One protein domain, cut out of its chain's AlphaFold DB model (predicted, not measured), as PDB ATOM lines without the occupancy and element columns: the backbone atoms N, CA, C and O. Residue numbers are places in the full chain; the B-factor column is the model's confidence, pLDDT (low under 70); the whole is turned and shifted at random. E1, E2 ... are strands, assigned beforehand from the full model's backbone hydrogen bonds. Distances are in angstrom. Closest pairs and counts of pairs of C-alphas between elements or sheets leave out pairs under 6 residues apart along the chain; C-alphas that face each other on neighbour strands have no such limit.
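Overview. This is residues 309 to 407 of the 1067 residues of a protein of Porphyromonadaceae bacterium KH3R12 (UniProt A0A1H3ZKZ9). One strongly twisted sheet folds over along its long strand E4, like a trough only partly closed. E1, E2 and E3 make one wall, and E5, E6 and E8 make the other, with the short E7 beside E6; residues 309 to 322 cross from E7 to the start of E1 along the open side. The printed part has 99 residues, with no named helix and eight named strands, E1 to E8 in order along the chain; the class is all strand, though 48 of the 99 residues are in named strands, which is under half. The sheet is branched, and its neighbour pairs are antiparallel. The whole is compact, with a radius of gyration of the C-alphas of 14.0 A and spans of 42 by 32 by 24 A.

Arrangement. Residues 309 to 310 pair, parallel, with residues 401 to 402 of E7, residues 400 to 402. E1, residues 323 to 330, and E2, residues 335 to 346, form a hairpin, with N 324 and O 342 2.8 A apart. E2 and E3, residues 349 to 352, form another, with N 343 and O 351 at 2.8 A. E1, E2 and E3 are a meander, each strand the antiparallel neighbour of the one before. With E4, residues 366 to 375, they make a Greek key, a meander whose first strand is also the antiparallel neighbour of the fourth: N 327 and O 369 are 2.8 A apart. E1 lies on one side of E4; E5, residues 385 to 389, and E6, residues 392 to 394, lie on the other side. The pairing is staggered along E4: N 374 and O 385 of E5 are 2.9 A apart, and N 366 and O 394 of E6 2.9 A. E5 runs on into E6 at 52 degrees. E8, residues 404 to 406, is the antiparallel neighbour of E5, with N 388 and O 405 at 3.0 A. E7 pairs with no named strand; the closest C-alphas of E6 and E7, those of Val 394 and Val 400, are 6.3 A apart.

Along the chain. E1 begins at C-alpha 323 (44.601, 8.296, -43.999) and is 22.3 A long. E2 is 31.0 A, E3 10.0 A, E4 28.9 A and E5 13.8 A long. E6, E7 and E8 have three residues each; E8 ends at C-alpha 406 (40.704, 16.720, -55.462).

Size, cuts and confidence. The two C-alphas farthest apart, those of Glu 359 and Ser 381, are 44.8 A apart. The printed part has no cut. The link from E3 to E4, 13 residues, is long. The mean pLDDT of the printed part is 78.3; residues 309 to 316, 331 to 334, 348, 355 to 364 and 396 to 399 are under 70.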
ATOM      1  N   VAL A 309      32.561   5.657 -44.740       57.09
ATOM      2  CA  VAL A 309      32.484   5.033 -46.063       57.09
ATOM      3  C   VAL A 309      32.600   6.137 -47.111       57.09
ATOM      4  O   VAL A 309      32.299   7.297 -46.834       57.09
ATOM      5  N   THR A 310      33.013   5.808 -48.330       48.00
ATOM      6  CA  THR A 310      32.849   6.722 -49.469       48.00
ATOM      7  C   THR A 310      31.852   6.117 -50.454       48.00
ATOM      8  O   THR A 310      31.735   4.896 -50.574       48.00
ATOM      9  N   GLY A 311      31.039   6.964 -51.087       45.56
ATOM     10  CA  GLY A 311      29.957   6.529 -51.972       45.56
ATOM     11  C   GLY A 311      28.879   5.659 -51.300       45.56
ATOM     12  O   GLY A 311      28.745   5.585 -50.080       45.56
ATOM     13  N   LEU A 312      28.076   4.979 -52.124       43.75
ATOM     14  CA  LEU A 312      26.941   4.139 -51.702       43.75
ATOM     15  C   LEU A 312      27.380   2.769 -51.129       43.75
ATOM     16  O   LEU A 312      26.837   1.733 -51.504       43.75
ATOM     17  N   GLY A 313      28.367   2.765 -50.227       52.06
ATOM     18  CA  GLY A 313      28.812   1.583 -49.475       52.06
ATOM     19  C   GLY A 313      30.109   0.913 -49.951       52.06
ATOM     20  O   GLY A 313      30.432  -0.160 -49.447       52.06
ATOM     21  N   ILE A 314      30.860   1.513 -50.884       59.03
ATOM     22  CA  ILE A 314      32.138   0.968 -51.383       59.03
ATOM     23  C   ILE A 314      33.217   2.051 -51.485       59.03
ATOM     24  O   ILE A 314      33.079   3.009 -52.241       59.03
ATOM     25  N   THR A 315      34.322   1.872 -50.757       68.62
ATOM     26  CA  THR A 315      35.456   2.799 -50.807       68.62
ATOM     27  C   THR A 315      36.165   2.667 -52.152       68.62
ATOM     28  O   THR A 315      36.667   1.598 -52.493       68.62
ATOM     29  N   LYS A 316      36.211   3.764 -52.911       67.88
ATOM     30  CA  LYS A 316      36.966   3.894 -54.167       67.88
ATOM     31  C   LYS A 316      38.057   4.954 -54.016       67.88
ATOM     32  O   LYS A 316      37.822   5.938 -53.318       67.88
ATOM     33  N   GLY A 317      39.191   4.756 -54.691       72.00
ATOM     34  CA  GLY A 317      40.308   5.710 -54.728       72.00
ATOM     35  C   GLY A 317      41.154   5.778 -53.452       72.00
ATOM     36  O   GLY A 317      41.544   6.858 -53.028       72.00
ATOM     37  N   PHE A 318      41.361   4.642 -52.770       78.19
ATOM     38  CA  PHE A 318      42.196   4.553 -51.563       78.19
ATOM     39  C   PHE A 318      42.876   3.183 -51.462       78.19
ATOM     40  O   PHE A 318      42.212   2.158 -51.638       78.19
ATOM     41  N   GLU A 319      44.164   3.159 -51.109       84.19
ATOM     42  CA  GLU A 319      44.911   1.929 -50.811       84.19
ATOM     43  C   GLU A 319      45.092   1.707 -49.300       84.19
ATOM     44  O   GLU A 319      44.960   2.623 -48.481       84.19
ATOM     45  N   THR A 320      45.370   0.461 -48.902       84.50
ATOM     46  CA  THR A 320      45.573   0.088 -47.495       84.50
ATOM     47  C   THR A 320      46.743   0.869 -46.889       84.50
ATOM     48  O   THR A 320      47.896   0.677 -47.267       84.50
ATOM     49  N   GLY A 321      46.447   1.711 -45.898       83.81
ATOM     50  CA  GLY A 321      47.390   2.627 -45.253       83.81
ATOM     51  C   GLY A 321      47.100   4.110 -45.506       83.81
ATOM     52  O   GLY A 321      47.633   4.945 -44.775       83.81
ATOM     53  N   HIS A 322      46.236   4.455 -46.469       88.62
ATOM     54  CA  HIS A 322      45.822   5.844 -46.699       88.62
ATOM     55  C   HIS A 322      45.054   6.380 -45.484       88.62
ATOM     56  O   HIS A 322      44.306   5.638 -44.839       88.62
ATOM     57  N   SER A 323      45.226   7.667 -45.167       90.06
ATOM     58  CA  SER A 323      44.601   8.296 -43.999       90.06
ATOM     59  C   SER A 323      43.604   9.395 -44.369       90.06
ATOM     60  O   SER A 323      43.635   9.952 -45.467       90.06
ATOM     61  N   LEU A 324      42.686   9.691 -43.455       91.50
ATOM     62  CA  LEU A 324      41.584  10.627 -43.645       91.50
ATOM     63  C   LEU A 324      41.274  11.329 -42.323       91.50
ATOM     64  O   LEU A 324      40.841  10.696 -41.360       91.50
ATOM     65  N   ASP A 325      41.456  12.645 -42.285       93.38
ATOM     66  CA  ASP A 325      41.028  13.470 -41.163       93.38
ATOM     67  C   ASP A 325      39.519  13.715 -41.269       93.38
ATOM     68  O   ASP A 325      39.036  14.343 -42.222       93.38
ATOM     69  N   LEU A 326      38.765  13.223 -40.285       90.81
ATOM     70  CA  LEU A 326      37.332  13.470 -40.180       90.81
ATOM     71  C   LEU A 326      37.087  14.696 -39.295       90.81
ATOM     72  O   LEU A 326      37.541  14.753 -38.155       90.81
ATOM     73  N   PHE A 327      36.336  15.666 -39.802       92.25
ATOM     74  CA  PHE A 327      35.989  16.907 -39.114       92.25
ATOM     75  C   PHE A 327      34.503  16.923 -38.747       92.25
ATOM     76  O   PHE A 327      33.639  16.625 -39.576       92.25
ATOM     77  N   LEU A 328      34.208  17.333 -37.513       89.44
ATOM     78  CA  LEU A 328      32.866  17.393 -36.931       89.44
ATOM     79  C   LEU A 328      32.474  18.841 -36.614       89.44
ATOM     80  O   LEU A 328      33.307  19.638 -36.176       89.44
ATOM     81  N   LYS A 329      31.201  19.187 -36.830       87.38
ATOM     82  CA  LYS A 329      30.648  20.532 -36.608       87.38
ATOM     83  C   LYS A 329      29.799  20.586 -35.334       87.38
ATOM     84  O   LYS A 329      28.578  20.452 -35.393       87.38
ATOM     85  N   GLU A 330      30.441  20.794 -34.188       71.75
ATOM     86  CA  GLU A 330      29.793  20.764 -32.868       71.75
ATOM     87  C   GLU A 330      29.753  22.115 -32.129       71.75
ATOM     88  O   GLU A 330      30.500  23.057 -32.407       71.75
ATOM     89  N   GLY A 331      28.870  22.182 -31.127       59.16
ATOM     90  CA  GLY A 331      28.791  23.278 -30.163       59.16
ATOM     91  C   GLY A 331      28.123  24.564 -30.668       59.16
ATOM     92  O   GLY A 331      27.753  24.723 -31.830       59.16
ATOM     93  N   THR A 332      27.971  25.534 -29.759       48.31
ATOM     94  CA  THR A 332      27.289  26.821 -30.017       48.31
ATOM     95  C   THR A 332      28.001  27.732 -31.020       48.31
ATOM     96  O   THR A 332      27.424  28.726 -31.454       48.31
ATOM     97  N   ASP A 333      29.247  27.415 -31.369       59.34
ATOM     98  CA  ASP A 333      30.102  28.215 -32.247       59.34
ATOM     99  C   ASP A 333      29.933  27.882 -33.742       59.34
ATOM    100  O   ASP A 333      30.374  28.671 -34.581       59.34
ATOM    101  N   GLY A 334      29.300  26.748 -34.077       64.31
ATOM    102  CA  GLY A 334      28.889  26.388 -35.443       64.31
ATOM    103  C   GLY A 334      30.024  26.132 -36.446       64.31
ATOM    104  O   GLY A 334      29.818  26.293 -37.651       64.31
ATOM    105  N   LYS A 335      31.220  25.767 -35.969       78.25
ATOM    106  CA  LYS A 335      32.438  25.552 -36.775       78.25
ATOM    107  C   LYS A 335      32.832  24.079 -36.778       78.25
ATOM    108  O   LYS A 335      32.504  23.356 -35.846       78.25
ATOM    109  N   PHE A 336      33.575  23.670 -37.802       88.38
ATOM    110  CA  PHE A 336      34.260  22.381 -37.804       88.38
ATOM    111  C   PHE A 336      35.499  22.413 -36.906       88.38
ATOM    112  O   PHE A 336      36.159  23.448 -36.798       88.38
ATOM    113  N   GLY A 337      35.827  21.261 -36.331       87.69
ATOM    114  CA  GLY A 337      37.144  20.917 -35.801       87.69
ATOM    115  C   GLY A 337      37.456  19.454 -36.115       87.69
ATOM    116  O   GLY A 337      36.552  18.698 -36.477       87.69
ATOM    117  N   LEU A 338      38.726  19.058 -36.014       90.06
ATOM    118  CA  LEU A 338      39.135  17.659 -36.172       90.06
ATOM    119  C   LEU A 338      38.458  16.789 -35.101       90.06
ATOM    120  O   LEU A 338      38.524  17.119 -33.917       90.06
ATOM    121  N   LEU A 339      37.826  15.696 -35.527       86.69
ATOM    122  CA  LEU A 339      37.259  14.671 -34.653       86.69
ATOM    123  C   LEU A 339      38.302  13.584 -34.366       86.69
ATOM    124  O   LEU A 339      38.624  13.351 -33.206       86.69
ATOM    125  N   GLU A 340      38.827  12.946 -35.416       89.31
ATOM    126  CA  GLU A 340      39.848  11.888 -35.346       89.31
ATOM    127  C   GLU A 340      40.416  11.607 -36.752       89.31
ATOM    128  O   GLU A 340      39.769  11.913 -37.762       89.31
ATOM    129  N   ASN A 341      41.601  10.999 -36.822       90.38
ATOM    130  CA  ASN A 341      42.172  10.462 -38.059       90.38
ATOM    131  C   ASN A 341      41.776   8.986 -38.261       90.38
ATOM    132  O   ASN A 341      41.893   8.160 -37.353       90.38
ATOM    133  N   PHE A 342      41.328   8.647 -39.468       88.12
ATOM    134  CA  PHE A 342      40.979   7.292 -39.893       88.12
ATOM    135  C   PHE A 342      42.026   6.755 -40.866       88.12
ATOM    136  O   PHE A 342      42.444   7.466 -41.772       88.12
ATOM    137  N   THR A 343      42.410   5.487 -40.727       88.81
ATOM    138  CA  THR A 343      43.261   4.762 -41.683       88.81
ATOM    139  C   THR A 343      42.430   3.725 -42.437       88.81
ATOM    140  O   THR A 343      41.636   3.003 -41.827       88.81
ATOM    141  N   TYR A 344      42.605   3.630 -43.753       85.25
ATOM    142  CA  TYR A 344      41.979   2.594 -44.568       85.25
ATOM    143  C   TYR A 344      42.744   1.272 -44.425       85.25
ATOM    144  O   TYR A 344      43.942   1.207 -44.695       85.25
ATOM    145  N   GLU A 345      42.069   0.201 -44.010       78.75
ATOM    146  CA  GLU A 345      42.667  -1.141 -43.915       78.75
ATOM    147  C   GLU A 345      42.519  -1.953 -45.216       78.75
ATOM    148  O   GLU A 345      43.135  -3.009 -45.358       78.75
ATOM    149  N   GLY A 346      41.739  -1.465 -46.184       74.31
ATOM    150  CA  GLY A 346      41.276  -2.239 -47.339       74.31
ATOM    151  C   GLY A 346      39.863  -2.795 -47.129       74.31
ATOM    152  O   GLY A 346      39.252  -2.600 -46.078       74.31
ATOM    153  N   ASN A 347      39.319  -3.491 -48.133       74.31
ATOM    154  CA  ASN A 347      38.007  -4.160 -48.074       74.31
ATOM    155  C   ASN A 347      36.857  -3.276 -47.533       74.31
ATOM    156  O   ASN A 347      36.039  -3.732 -46.735       74.31
ATOM    157  N   ASN A 348      36.794  -2.005 -47.953       67.25
ATOM    158  CA  ASN A 348      35.814  -1.000 -47.506       67.25
ATOM    159  C   ASN A 348      35.869  -0.638 -46.003       67.25
ATOM    160  O   ASN A 348      34.952   0.014 -45.504       67.25
ATOM    161  N   LYS A 349      36.929  -1.020 -45.278       75.62
ATOM    162  CA  LYS A 349      37.082  -0.762 -43.841       75.62
ATOM    163  C   LYS A 349      37.991   0.441 -43.563       75.62
ATOM    164  O   LYS A 349      39.203   0.374 -43.756       75.62
ATOM    165  N   TRP A 350      37.410   1.500 -43.005       77.06
ATOM    166  CA  TRP A 350      38.136   2.588 -42.345       77.06
ATOM    167  C   TRP A 350      38.147   2.377 -40.828       77.06
ATOM    168  O   TRP A 350      37.095   2.146 -40.231       77.06
ATOM    169  N   THR A 351      39.318   2.495 -40.204       76.19
ATOM    170  CA  THR A 351      39.509   2.346 -38.753       76.19
ATOM    171  C   THR A 351      40.046   3.651 -38.161       76.19
ATOM    172  O   THR A 351      41.089   4.121 -38.617       76.19
ATOM    173  N   PRO A 352      39.383   4.255 -37.157       78.06
ATOM    174  CA  PRO A 352      39.898   5.440 -36.475       78.06
ATOM    175  C   PRO A 352      41.080   5.102 -35.557       78.06
ATOM    176  O   PRO A 352      41.159   3.993 -35.025       78.06
ATOM    177  N   GLY A 353      41.959   6.080 -35.309       70.25
ATOM    178  CA  GLY A 353      43.058   5.958 -34.338       70.25
ATOM    179  C   GLY A 353      42.588   5.582 -32.924       70.25
ATOM    180  O   GLY A 353      43.261   4.817 -32.230       70.25
ATOM    181  N   SER A 354      41.394   6.046 -32.540       70.44
ATOM    182  CA  SER A 354      40.679   5.688 -31.312       70.44
ATOM    183  C   SER A 354      39.219   5.330 -31.636       70.44
ATOM    184  O   SER A 354      38.593   6.051 -32.412       70.44
ATOM    185  N   PRO A 355      38.607   4.283 -31.047       60.44
ATOM    186  CA  PRO A 355      37.192   3.980 -31.276       60.44
ATOM    187  C   PRO A 355      36.268   5.138 -30.866       60.44
ATOM    188  O   PRO A 355      36.244   5.540 -29.703       60.44
ATOM    189  N   ILE A 356      35.488   5.641 -31.826       64.81
ATOM    190  CA  ILE A 356      34.515   6.725 -31.645       64.81
ATOM    191  C   ILE A 356      33.113   6.137 -31.742       64.81
ATOM    192  O   ILE A 356      32.799   5.468 -32.723       64.81
ATOM    193  N   TYR A 357      32.268   6.399 -30.753       66.00
ATOM    194  CA  TYR A 357      30.925   5.824 -30.653       66.00
ATOM    195  C   TYR A 357      29.869   6.879 -30.993       66.00
ATOM    196  O   TYR A 357      30.020   8.041 -30.601       66.00
ATOM    197  N   TRP A 358      28.799   6.505 -31.698       60.44
ATOM    198  CA  TRP A 358      27.718   7.436 -32.064       60.44
ATOM    199  C   TRP A 358      27.071   8.104 -30.845       60.44
ATOM    200  O   TRP A 358      26.728   9.285 -30.885       60.44
ATOM    201  N   GLU A 359      27.022   7.380 -29.731       62.44
ATOM    202  CA  GLU A 359      26.561   7.792 -28.408       62.44
ATOM    203  C   GLU A 359      27.384   8.937 -27.782       62.44
ATOM    204  O   GLU A 359      26.982   9.489 -26.757       62.44
ATOM    205  N   SER A 360      28.534   9.296 -28.368       60.38
ATOM    206  CA  SER A 360      29.393  10.397 -27.904       60.38
ATOM    207  C   SER A 360      29.173  11.734 -28.628       60.38
ATOM    208  O   SER A 360      29.672  12.752 -28.150       60.38
ATOM    209  N   ILE A 361      28.408  11.762 -29.729       67.75
ATOM    210  CA  ILE A 361      28.166  12.969 -30.543       67.75
ATOM    211  C   ILE A 361      26.909  13.721 -30.086       67.75
ATOM    212  O   ILE A 361      25.870  13.135 -29.785       67.75
ATOM    213  N   THR A 362      26.974  15.054 -30.103       60.28
ATOM    214  CA  THR A 362      25.894  15.965 -29.702       60.28
ATOM    215  C   THR A 362      25.212  16.654 -30.892       60.28
ATOM    216  O   THR A 362      25.350  17.853 -31.132       60.28
ATOM    217  N   GLY A 363      24.389  15.898 -31.622       58.69
ATOM    218  CA  GLY A 363      23.533  16.414 -32.696       58.69
ATOM    219  C   GLY A 363      22.700  15.311 -33.357       58.69
ATOM    220  O   GLY A 363      22.995  14.131 -33.189       58.69
ATOM    221  N   SER A 364      21.634  15.685 -34.071       63.34
ATOM    222  CA  SER A 364      20.859  14.758 -34.909       63.34
ATOM    223  C   SER A 364      19.954  15.522 -35.894       63.34
ATOM    224  O   SER A 364      18.976  16.133 -35.448       63.34
ATOM    225  N   PRO A 365      20.214  15.463 -37.213       74.44
ATOM    226  CA  PRO A 365      21.462  14.997 -37.824       74.44
ATOM    227  C   PRO A 365      22.641  15.932 -37.481       74.44
ATOM    228  O   PRO A 365      22.450  17.014 -36.917       74.44
ATOM    229  N   THR A 366      23.860  15.515 -37.820       79.19
ATOM    230  CA  THR A 366      25.099  16.262 -37.544       79.19
ATOM    231  C   THR A 366      25.928  16.419 -38.818       79.19
ATOM    232  O   THR A 366      25.898  15.557 -39.695       79.19
ATOM    233  N   LEU A 367      26.657  17.534 -38.944       88.56
ATOM    234  CA  LEU A 367      27.443  17.852 -40.139       88.56
ATOM    235  C   LEU A 367      28.901  17.388 -40.012       88.56
ATOM    236  O   LEU A 367      29.615  17.793 -39.090       88.56
ATOM    237  N   PHE A 368      29.338  16.605 -40.998       88.56
ATOM    238  CA  PHE A 368      30.694  16.081 -41.157       88.56
ATOM    239  C   PHE A 368      31.379  16.645 -42.410       88.56
ATOM    240  O   PHE A 368      30.723  17.111 -43.348       88.56
ATOM    241  N   LYS A 369      32.713  16.585 -42.426       90.62
ATOM    242  CA  LYS A 369      33.571  16.870 -43.584       90.62
ATOM    243  C   LYS A 369      34.842  16.029 -43.482       90.62
ATOM    244  O   LYS A 369      35.373  15.895 -42.387       90.62
ATOM    245  N   GLY A 370      35.338  15.478 -44.583       90.81
ATOM    246  CA  GLY A 370      36.644  14.817 -44.638       90.81
ATOM    247  C   GLY A 370      37.678  15.671 -45.364       90.81
ATOM    248  O   GLY A 370      37.335  16.357 -46.331       90.81
ATOM    249  N   ALA A 371      38.934  15.596 -44.932       92.75
ATOM    250  CA  ALA A 371      40.083  16.017 -45.728       92.75
ATOM    251  C   ALA A 371      41.209  14.983 -45.618       92.75
ATOM    252  O   ALA A 371      41.410  14.373 -44.572       92.75
ATOM    253  N   THR A 372      41.935  14.772 -46.707       92.75
ATOM    254  CA  THR A 372      43.024  13.796 -46.787       92.75
ATOM    255  C   THR A 372      44.144  14.349 -47.656       92.75
ATOM    256  O   THR A 372      43.888  15.111 -48.590       92.75
ATOM    257  N   ILE A 373      45.379  13.967 -47.336       92.50
ATOM    258  CA  ILE A 373      46.449  13.902 -48.326       92.50
ATOM    259  C   ILE A 373      46.454  12.459 -48.825       92.50
ATOM    260  O   ILE A 373      46.823  11.562 -48.066       92.50
ATOM    261  N   LEU A 374      46.009  12.262 -50.066       88.56
ATOM    262  CA  LEU A 374      45.967  10.947 -50.704       88.56
ATOM    263  C   LEU A 374      47.383  10.499 -51.042       88.56
ATOM    264  O   LEU A 374      47.809   9.431 -50.621       88.56
ATOM    265  N   GLU A 375      48.114  11.372 -51.735       88.69
ATOM    266  CA  GLU A 375      49.494  11.145 -52.135       88.69
ATOM    267  C   GLU A 375      50.398  12.312 -51.757       88.69
ATOM    268  O   GLU A 375      49.995  13.482 -51.732       88.69
ATOM    269  N   LYS A 376      51.656  11.992 -51.453       89.69
ATOM    270  CA  LYS A 376      52.673  13.011 -51.169       89.69
ATOM    271  C   LYS A 376      53.041  13.776 -52.439       89.69
ATOM    272  O   LYS A 376      52.996  13.239 -53.542       89.69
ATOM    273  N   ALA A 377      53.460  15.031 -52.272       90.25
ATOM    274  CA  ALA A 377      54.062  15.814 -53.344       90.25
ATOM    275  C   ALA A 377      55.192  15.004 -53.994       90.25
ATOM    276  O   ALA A 377      56.146  14.630 -53.310       90.25
ATOM    277  N   LEU A 378      55.086  14.745 -55.304       90.19
ATOM    278  CA  LEU A 378      56.015  13.855 -56.014       90.19
ATOM    279  C   LEU A 378      57.475  14.332 -55.876       90.19
ATOM    280  O   LEU A 378      58.391  13.522 -55.790       90.19
ATOM    281  N   ASN A 379      57.676  15.651 -55.769       91.50
ATOM    282  CA  ASN A 379      58.930  16.272 -55.349       91.50
ATOM    283  C   ASN A 379      58.698  17.653 -54.694       91.50
ATOM    284  O   ASN A 379      57.619  18.237 -54.808       91.50
ATOM    285  N   ASP A 380      59.748  18.209 -54.075       91.00
ATOM    286  CA  ASP A 380      59.767  19.507 -53.366       91.00
ATOM    287  C   ASP A 380      59.299  20.729 -54.198       91.00
ATOM    288  O   ASP A 380      59.122  21.818 -53.643       91.00
ATOM    289  N   SER A 381      59.145  20.606 -55.524       91.94
ATOM    290  CA  SER A 381      58.700  21.713 -56.383       91.94
ATOM    291  C   SER A 381      57.179  21.825 -56.525       91.94
ATOM    292  O   SER A 381      56.723  22.837 -57.055       91.94
ATOM    293  N   GLN A 382      56.405  20.845 -56.044       92.81
ATOM    294  CA  GLN A 382      54.948  20.737 -56.217       92.81
ATOM    295  C   GLN A 382      54.195  20.484 -54.892       92.81
ATOM    296  O   GLN A 382      54.806  20.473 -53.822       92.81
ATOM    297  N   MET A 383      52.860  20.345 -54.935       93.75
ATOM    298  CA  MET A 383      52.029  20.149 -53.734       93.75
ATOM    299  C   MET A 383      51.595  18.688 -53.537       93.75
ATOM    300  O   MET A 383      51.539  17.924 -54.496       93.75
ATOM    301  N   ASP A 384      51.245  18.336 -52.295       93.50
ATOM    302  CA  ASP A 384      50.566  17.077 -51.957       93.50
ATOM    303  C   ASP A 384      49.237  16.948 -52.726       93.50
ATOM    304  O   ASP A 384      48.521  17.944 -52.889       93.50
ATOM    305  N   ASP A 385      48.860  15.734 -53.135       92.50
ATOM    306  CA  ASP A 385      47.503  15.497 -53.628       92.50
ATOM    307  C   ASP A 385      46.528  15.473 -52.451       92.50
ATOM    308  O   ASP A 385      46.665  14.692 -51.508       92.50
ATOM    309  N   ILE A 386      45.546  16.366 -52.497       93.38
ATOM    310  CA  ILE A 386      44.635  16.647 -51.394       93.38
ATOM    311  C   ILE A 386      43.206  16.515 -51.902       93.38
ATOM    312  O   ILE A 386      42.811  17.220 -52.836       93.38
ATOM    313  N   LEU A 387      42.401  15.699 -51.222       91.75
ATOM    314  CA  LEU A 387      40.956  15.657 -51.426       91.75
ATOM    315  C   LEU A 387      40.229  16.217 -50.205       91.75
ATOM    316  O   LEU A 387      40.632  16.004 -49.061       91.75
ATOM    317  N   ILE A 388      39.132  16.929 -50.460       91.75
ATOM    318  CA  ILE A 388      38.249  17.487 -49.429       91.75
ATOM    319  C   ILE A 388      36.799  17.237 -49.830       91.75
ATOM    320  O   ILE A 388      36.437  17.399 -50.998       91.75
ATOM    321  N   SER A 389      35.961  16.855 -48.865       89.00
ATOM    322  CA  SER A 389      34.551  16.571 -49.120       89.00
ATOM    323  C   SER A 389      33.684  17.828 -49.097       89.00
ATOM    324  O   SER A 389      34.033  18.873 -48.538       89.00
ATOM    325  N   LYS A 390      32.472  17.696 -49.636       86.88
ATOM    326  CA  LYS A 390      31.367  18.603 -49.293       86.88
ATOM    327  C   LYS A 390      30.977  18.411 -47.816       86.88
ATOM    328  O   LYS A 390      31.393  17.446 -47.176       86.88
ATOM    329  N   GLU A 391      30.194  19.334 -47.263       89.69
ATOM    330  CA  GLU A 391      29.582  19.136 -45.939       89.69
ATOM    331  C   GLU A 391      28.441  18.122 -46.064       89.69
ATOM    332  O   GLU A 391      27.557  18.308 -46.902       89.69
ATOM    333  N   VAL A 392      28.473  17.057 -45.259       84.00
ATOM    334  CA  VAL A 392      27.489  15.964 -45.301       84.00
ATOM    335  C   VAL A 392      26.702  15.923 -43.998       84.00
ATOM    336  O   VAL A 392      27.281  15.942 -42.913       84.00
ATOM    337  N   GLU A 393      25.379  15.876 -44.115       84.62
ATOM    338  CA  GLU A 393      24.429  15.768 -43.009       84.62
ATOM    339  C   GLU A 393      24.144  14.284 -42.731       84.62
ATOM    340  O   GLU A 393      23.629  13.578 -43.597       84.62
ATOM    341  N   VAL A 394      24.532  13.799 -41.549       75.12
ATOM    342  CA  VAL A 394      24.511  12.370 -41.189       75.12
ATOM    343  C   VAL A 394      23.662  12.152 -39.938       75.12
ATOM    344  O   VAL A 394      23.811  12.860 -38.938       75.12
ATOM    345  N   SER A 395      22.768  11.165 -39.984       74.19
ATOM    346  CA  SER A 395      21.977  10.731 -38.827       74.19
ATOM    347  C   SER A 395      22.796   9.796 -37.924       74.19
ATOM    348  O   SER A 395      23.593   9.012 -38.448       74.19
ATOM    349  N   PRO A 396      22.594   9.806 -36.592       59.22
ATOM    350  CA  PRO A 396      23.223   8.833 -35.700       59.22
ATOM    351  C   PRO A 396      22.990   7.384 -36.153       59.22
ATOM    352  O   PRO A 396      21.920   7.069 -36.675       59.22
ATOM    353  N   TYR A 397      23.981   6.515 -35.937       52.69
ATOM    354  CA  TYR A 397      23.958   5.092 -36.322       52.69
ATOM    355  C   TYR A 397      23.803   4.837 -37.838       52.69
ATOM    356  O   TYR A 397      23.328   3.784 -38.257       52.69
ATOM    357  N   THR A 398      24.215   5.794 -38.676       58.19
ATOM    358  CA  THR A 398      24.360   5.603 -40.131       58.19
ATOM    359  C   THR A 398      25.817   5.804 -40.545       58.19
ATOM    360  O   THR A 398      26.559   6.508 -39.870       58.19
ATOM    361  N   GLY A 399      26.269   5.170 -41.631       61.53
ATOM    362  CA  GLY A 399      27.646   5.350 -42.107       61.53
ATOM    363  C   GLY A 399      27.909   6.791 -42.559       61.53
ATOM    364  O   GLY A 399      27.113   7.359 -43.308       61.53
ATOM    365  N   VAL A 400      29.039   7.375 -42.149       74.31
ATOM    366  CA  VAL A 400      29.475   8.700 -42.617       74.31
ATOM    367  C   VAL A 400      29.963   8.554 -44.055       74.31
ATOM    368  O   VAL A 400      31.120   8.215 -44.292       74.31
ATOM    369  N   ASN A 401      29.058   8.768 -45.011       78.19
ATOM    370  CA  ASN A 401      29.342   8.729 -46.442       78.19
ATOM    371  C   ASN A 401      29.981  10.046 -46.902       78.19
ATOM    372  O   ASN A 401      29.344  11.096 -46.829       78.19
ATOM    373  N   LEU A 402      31.215   9.991 -47.403       79.06
ATOM    374  CA  LEU A 402      31.926  11.155 -47.931       79.06
ATOM    375  C   LEU A 402      32.182  11.028 -49.438       79.06
ATOM    376  O   LEU A 402      32.819  10.088 -49.905       79.06
ATOM    377  N   GLU A 403      31.746  12.038 -50.191       81.75
ATOM    378  CA  GLU A 403      32.209  12.299 -51.555       81.75
ATOM    379  C   GLU A 403      33.375  13.298 -51.480       81.75
ATOM    380  O   GLU A 403      33.179  14.469 -51.135       81.75
ATOM    381  N   LEU A 404      34.589  12.811 -51.740       84.00
ATOM    382  CA  LEU A 404      35.853  13.548 -51.662       84.00
ATOM    383  C   LEU A 404      36.247  14.062 -53.060       84.00
ATOM    384  O   LEU A 404      36.211  13.309 -54.027       84.00
ATOM    385  N   GLU A 405      36.630  15.338 -53.177       87.62
ATOM    386  CA  GLU A 405      37.059  15.959 -54.442       87.62
ATOM    387  C   GLU A 405      38.506  16.463 -54.351       87.62
ATOM    388  O   GLU A 405      38.813  17.240 -53.438       87.62
ATOM    389  N   HIS A 406      39.359  16.137 -55.334       89.94
ATOM    390  CA  HIS A 406      40.704  16.720 -55.462       89.94
ATOM    391  C   HIS A 406      40.644  18.252 -55.518       89.94
ATOM    392  O   HIS A 406      39.876  18.838 -56.289       89.94
ATOM    393  N   VAL A 407      41.454  18.927 -54.700       91.50
ATOM    394  CA  VAL A 407      41.450  20.399 -54.577       91.50
ATOM    395  C   VAL A 407      42.487  21.101 -55.454       91.50
ATOM    396  O   VAL A 407      42.372  22.305 -55.687       91.50
TER     397      VAL A 407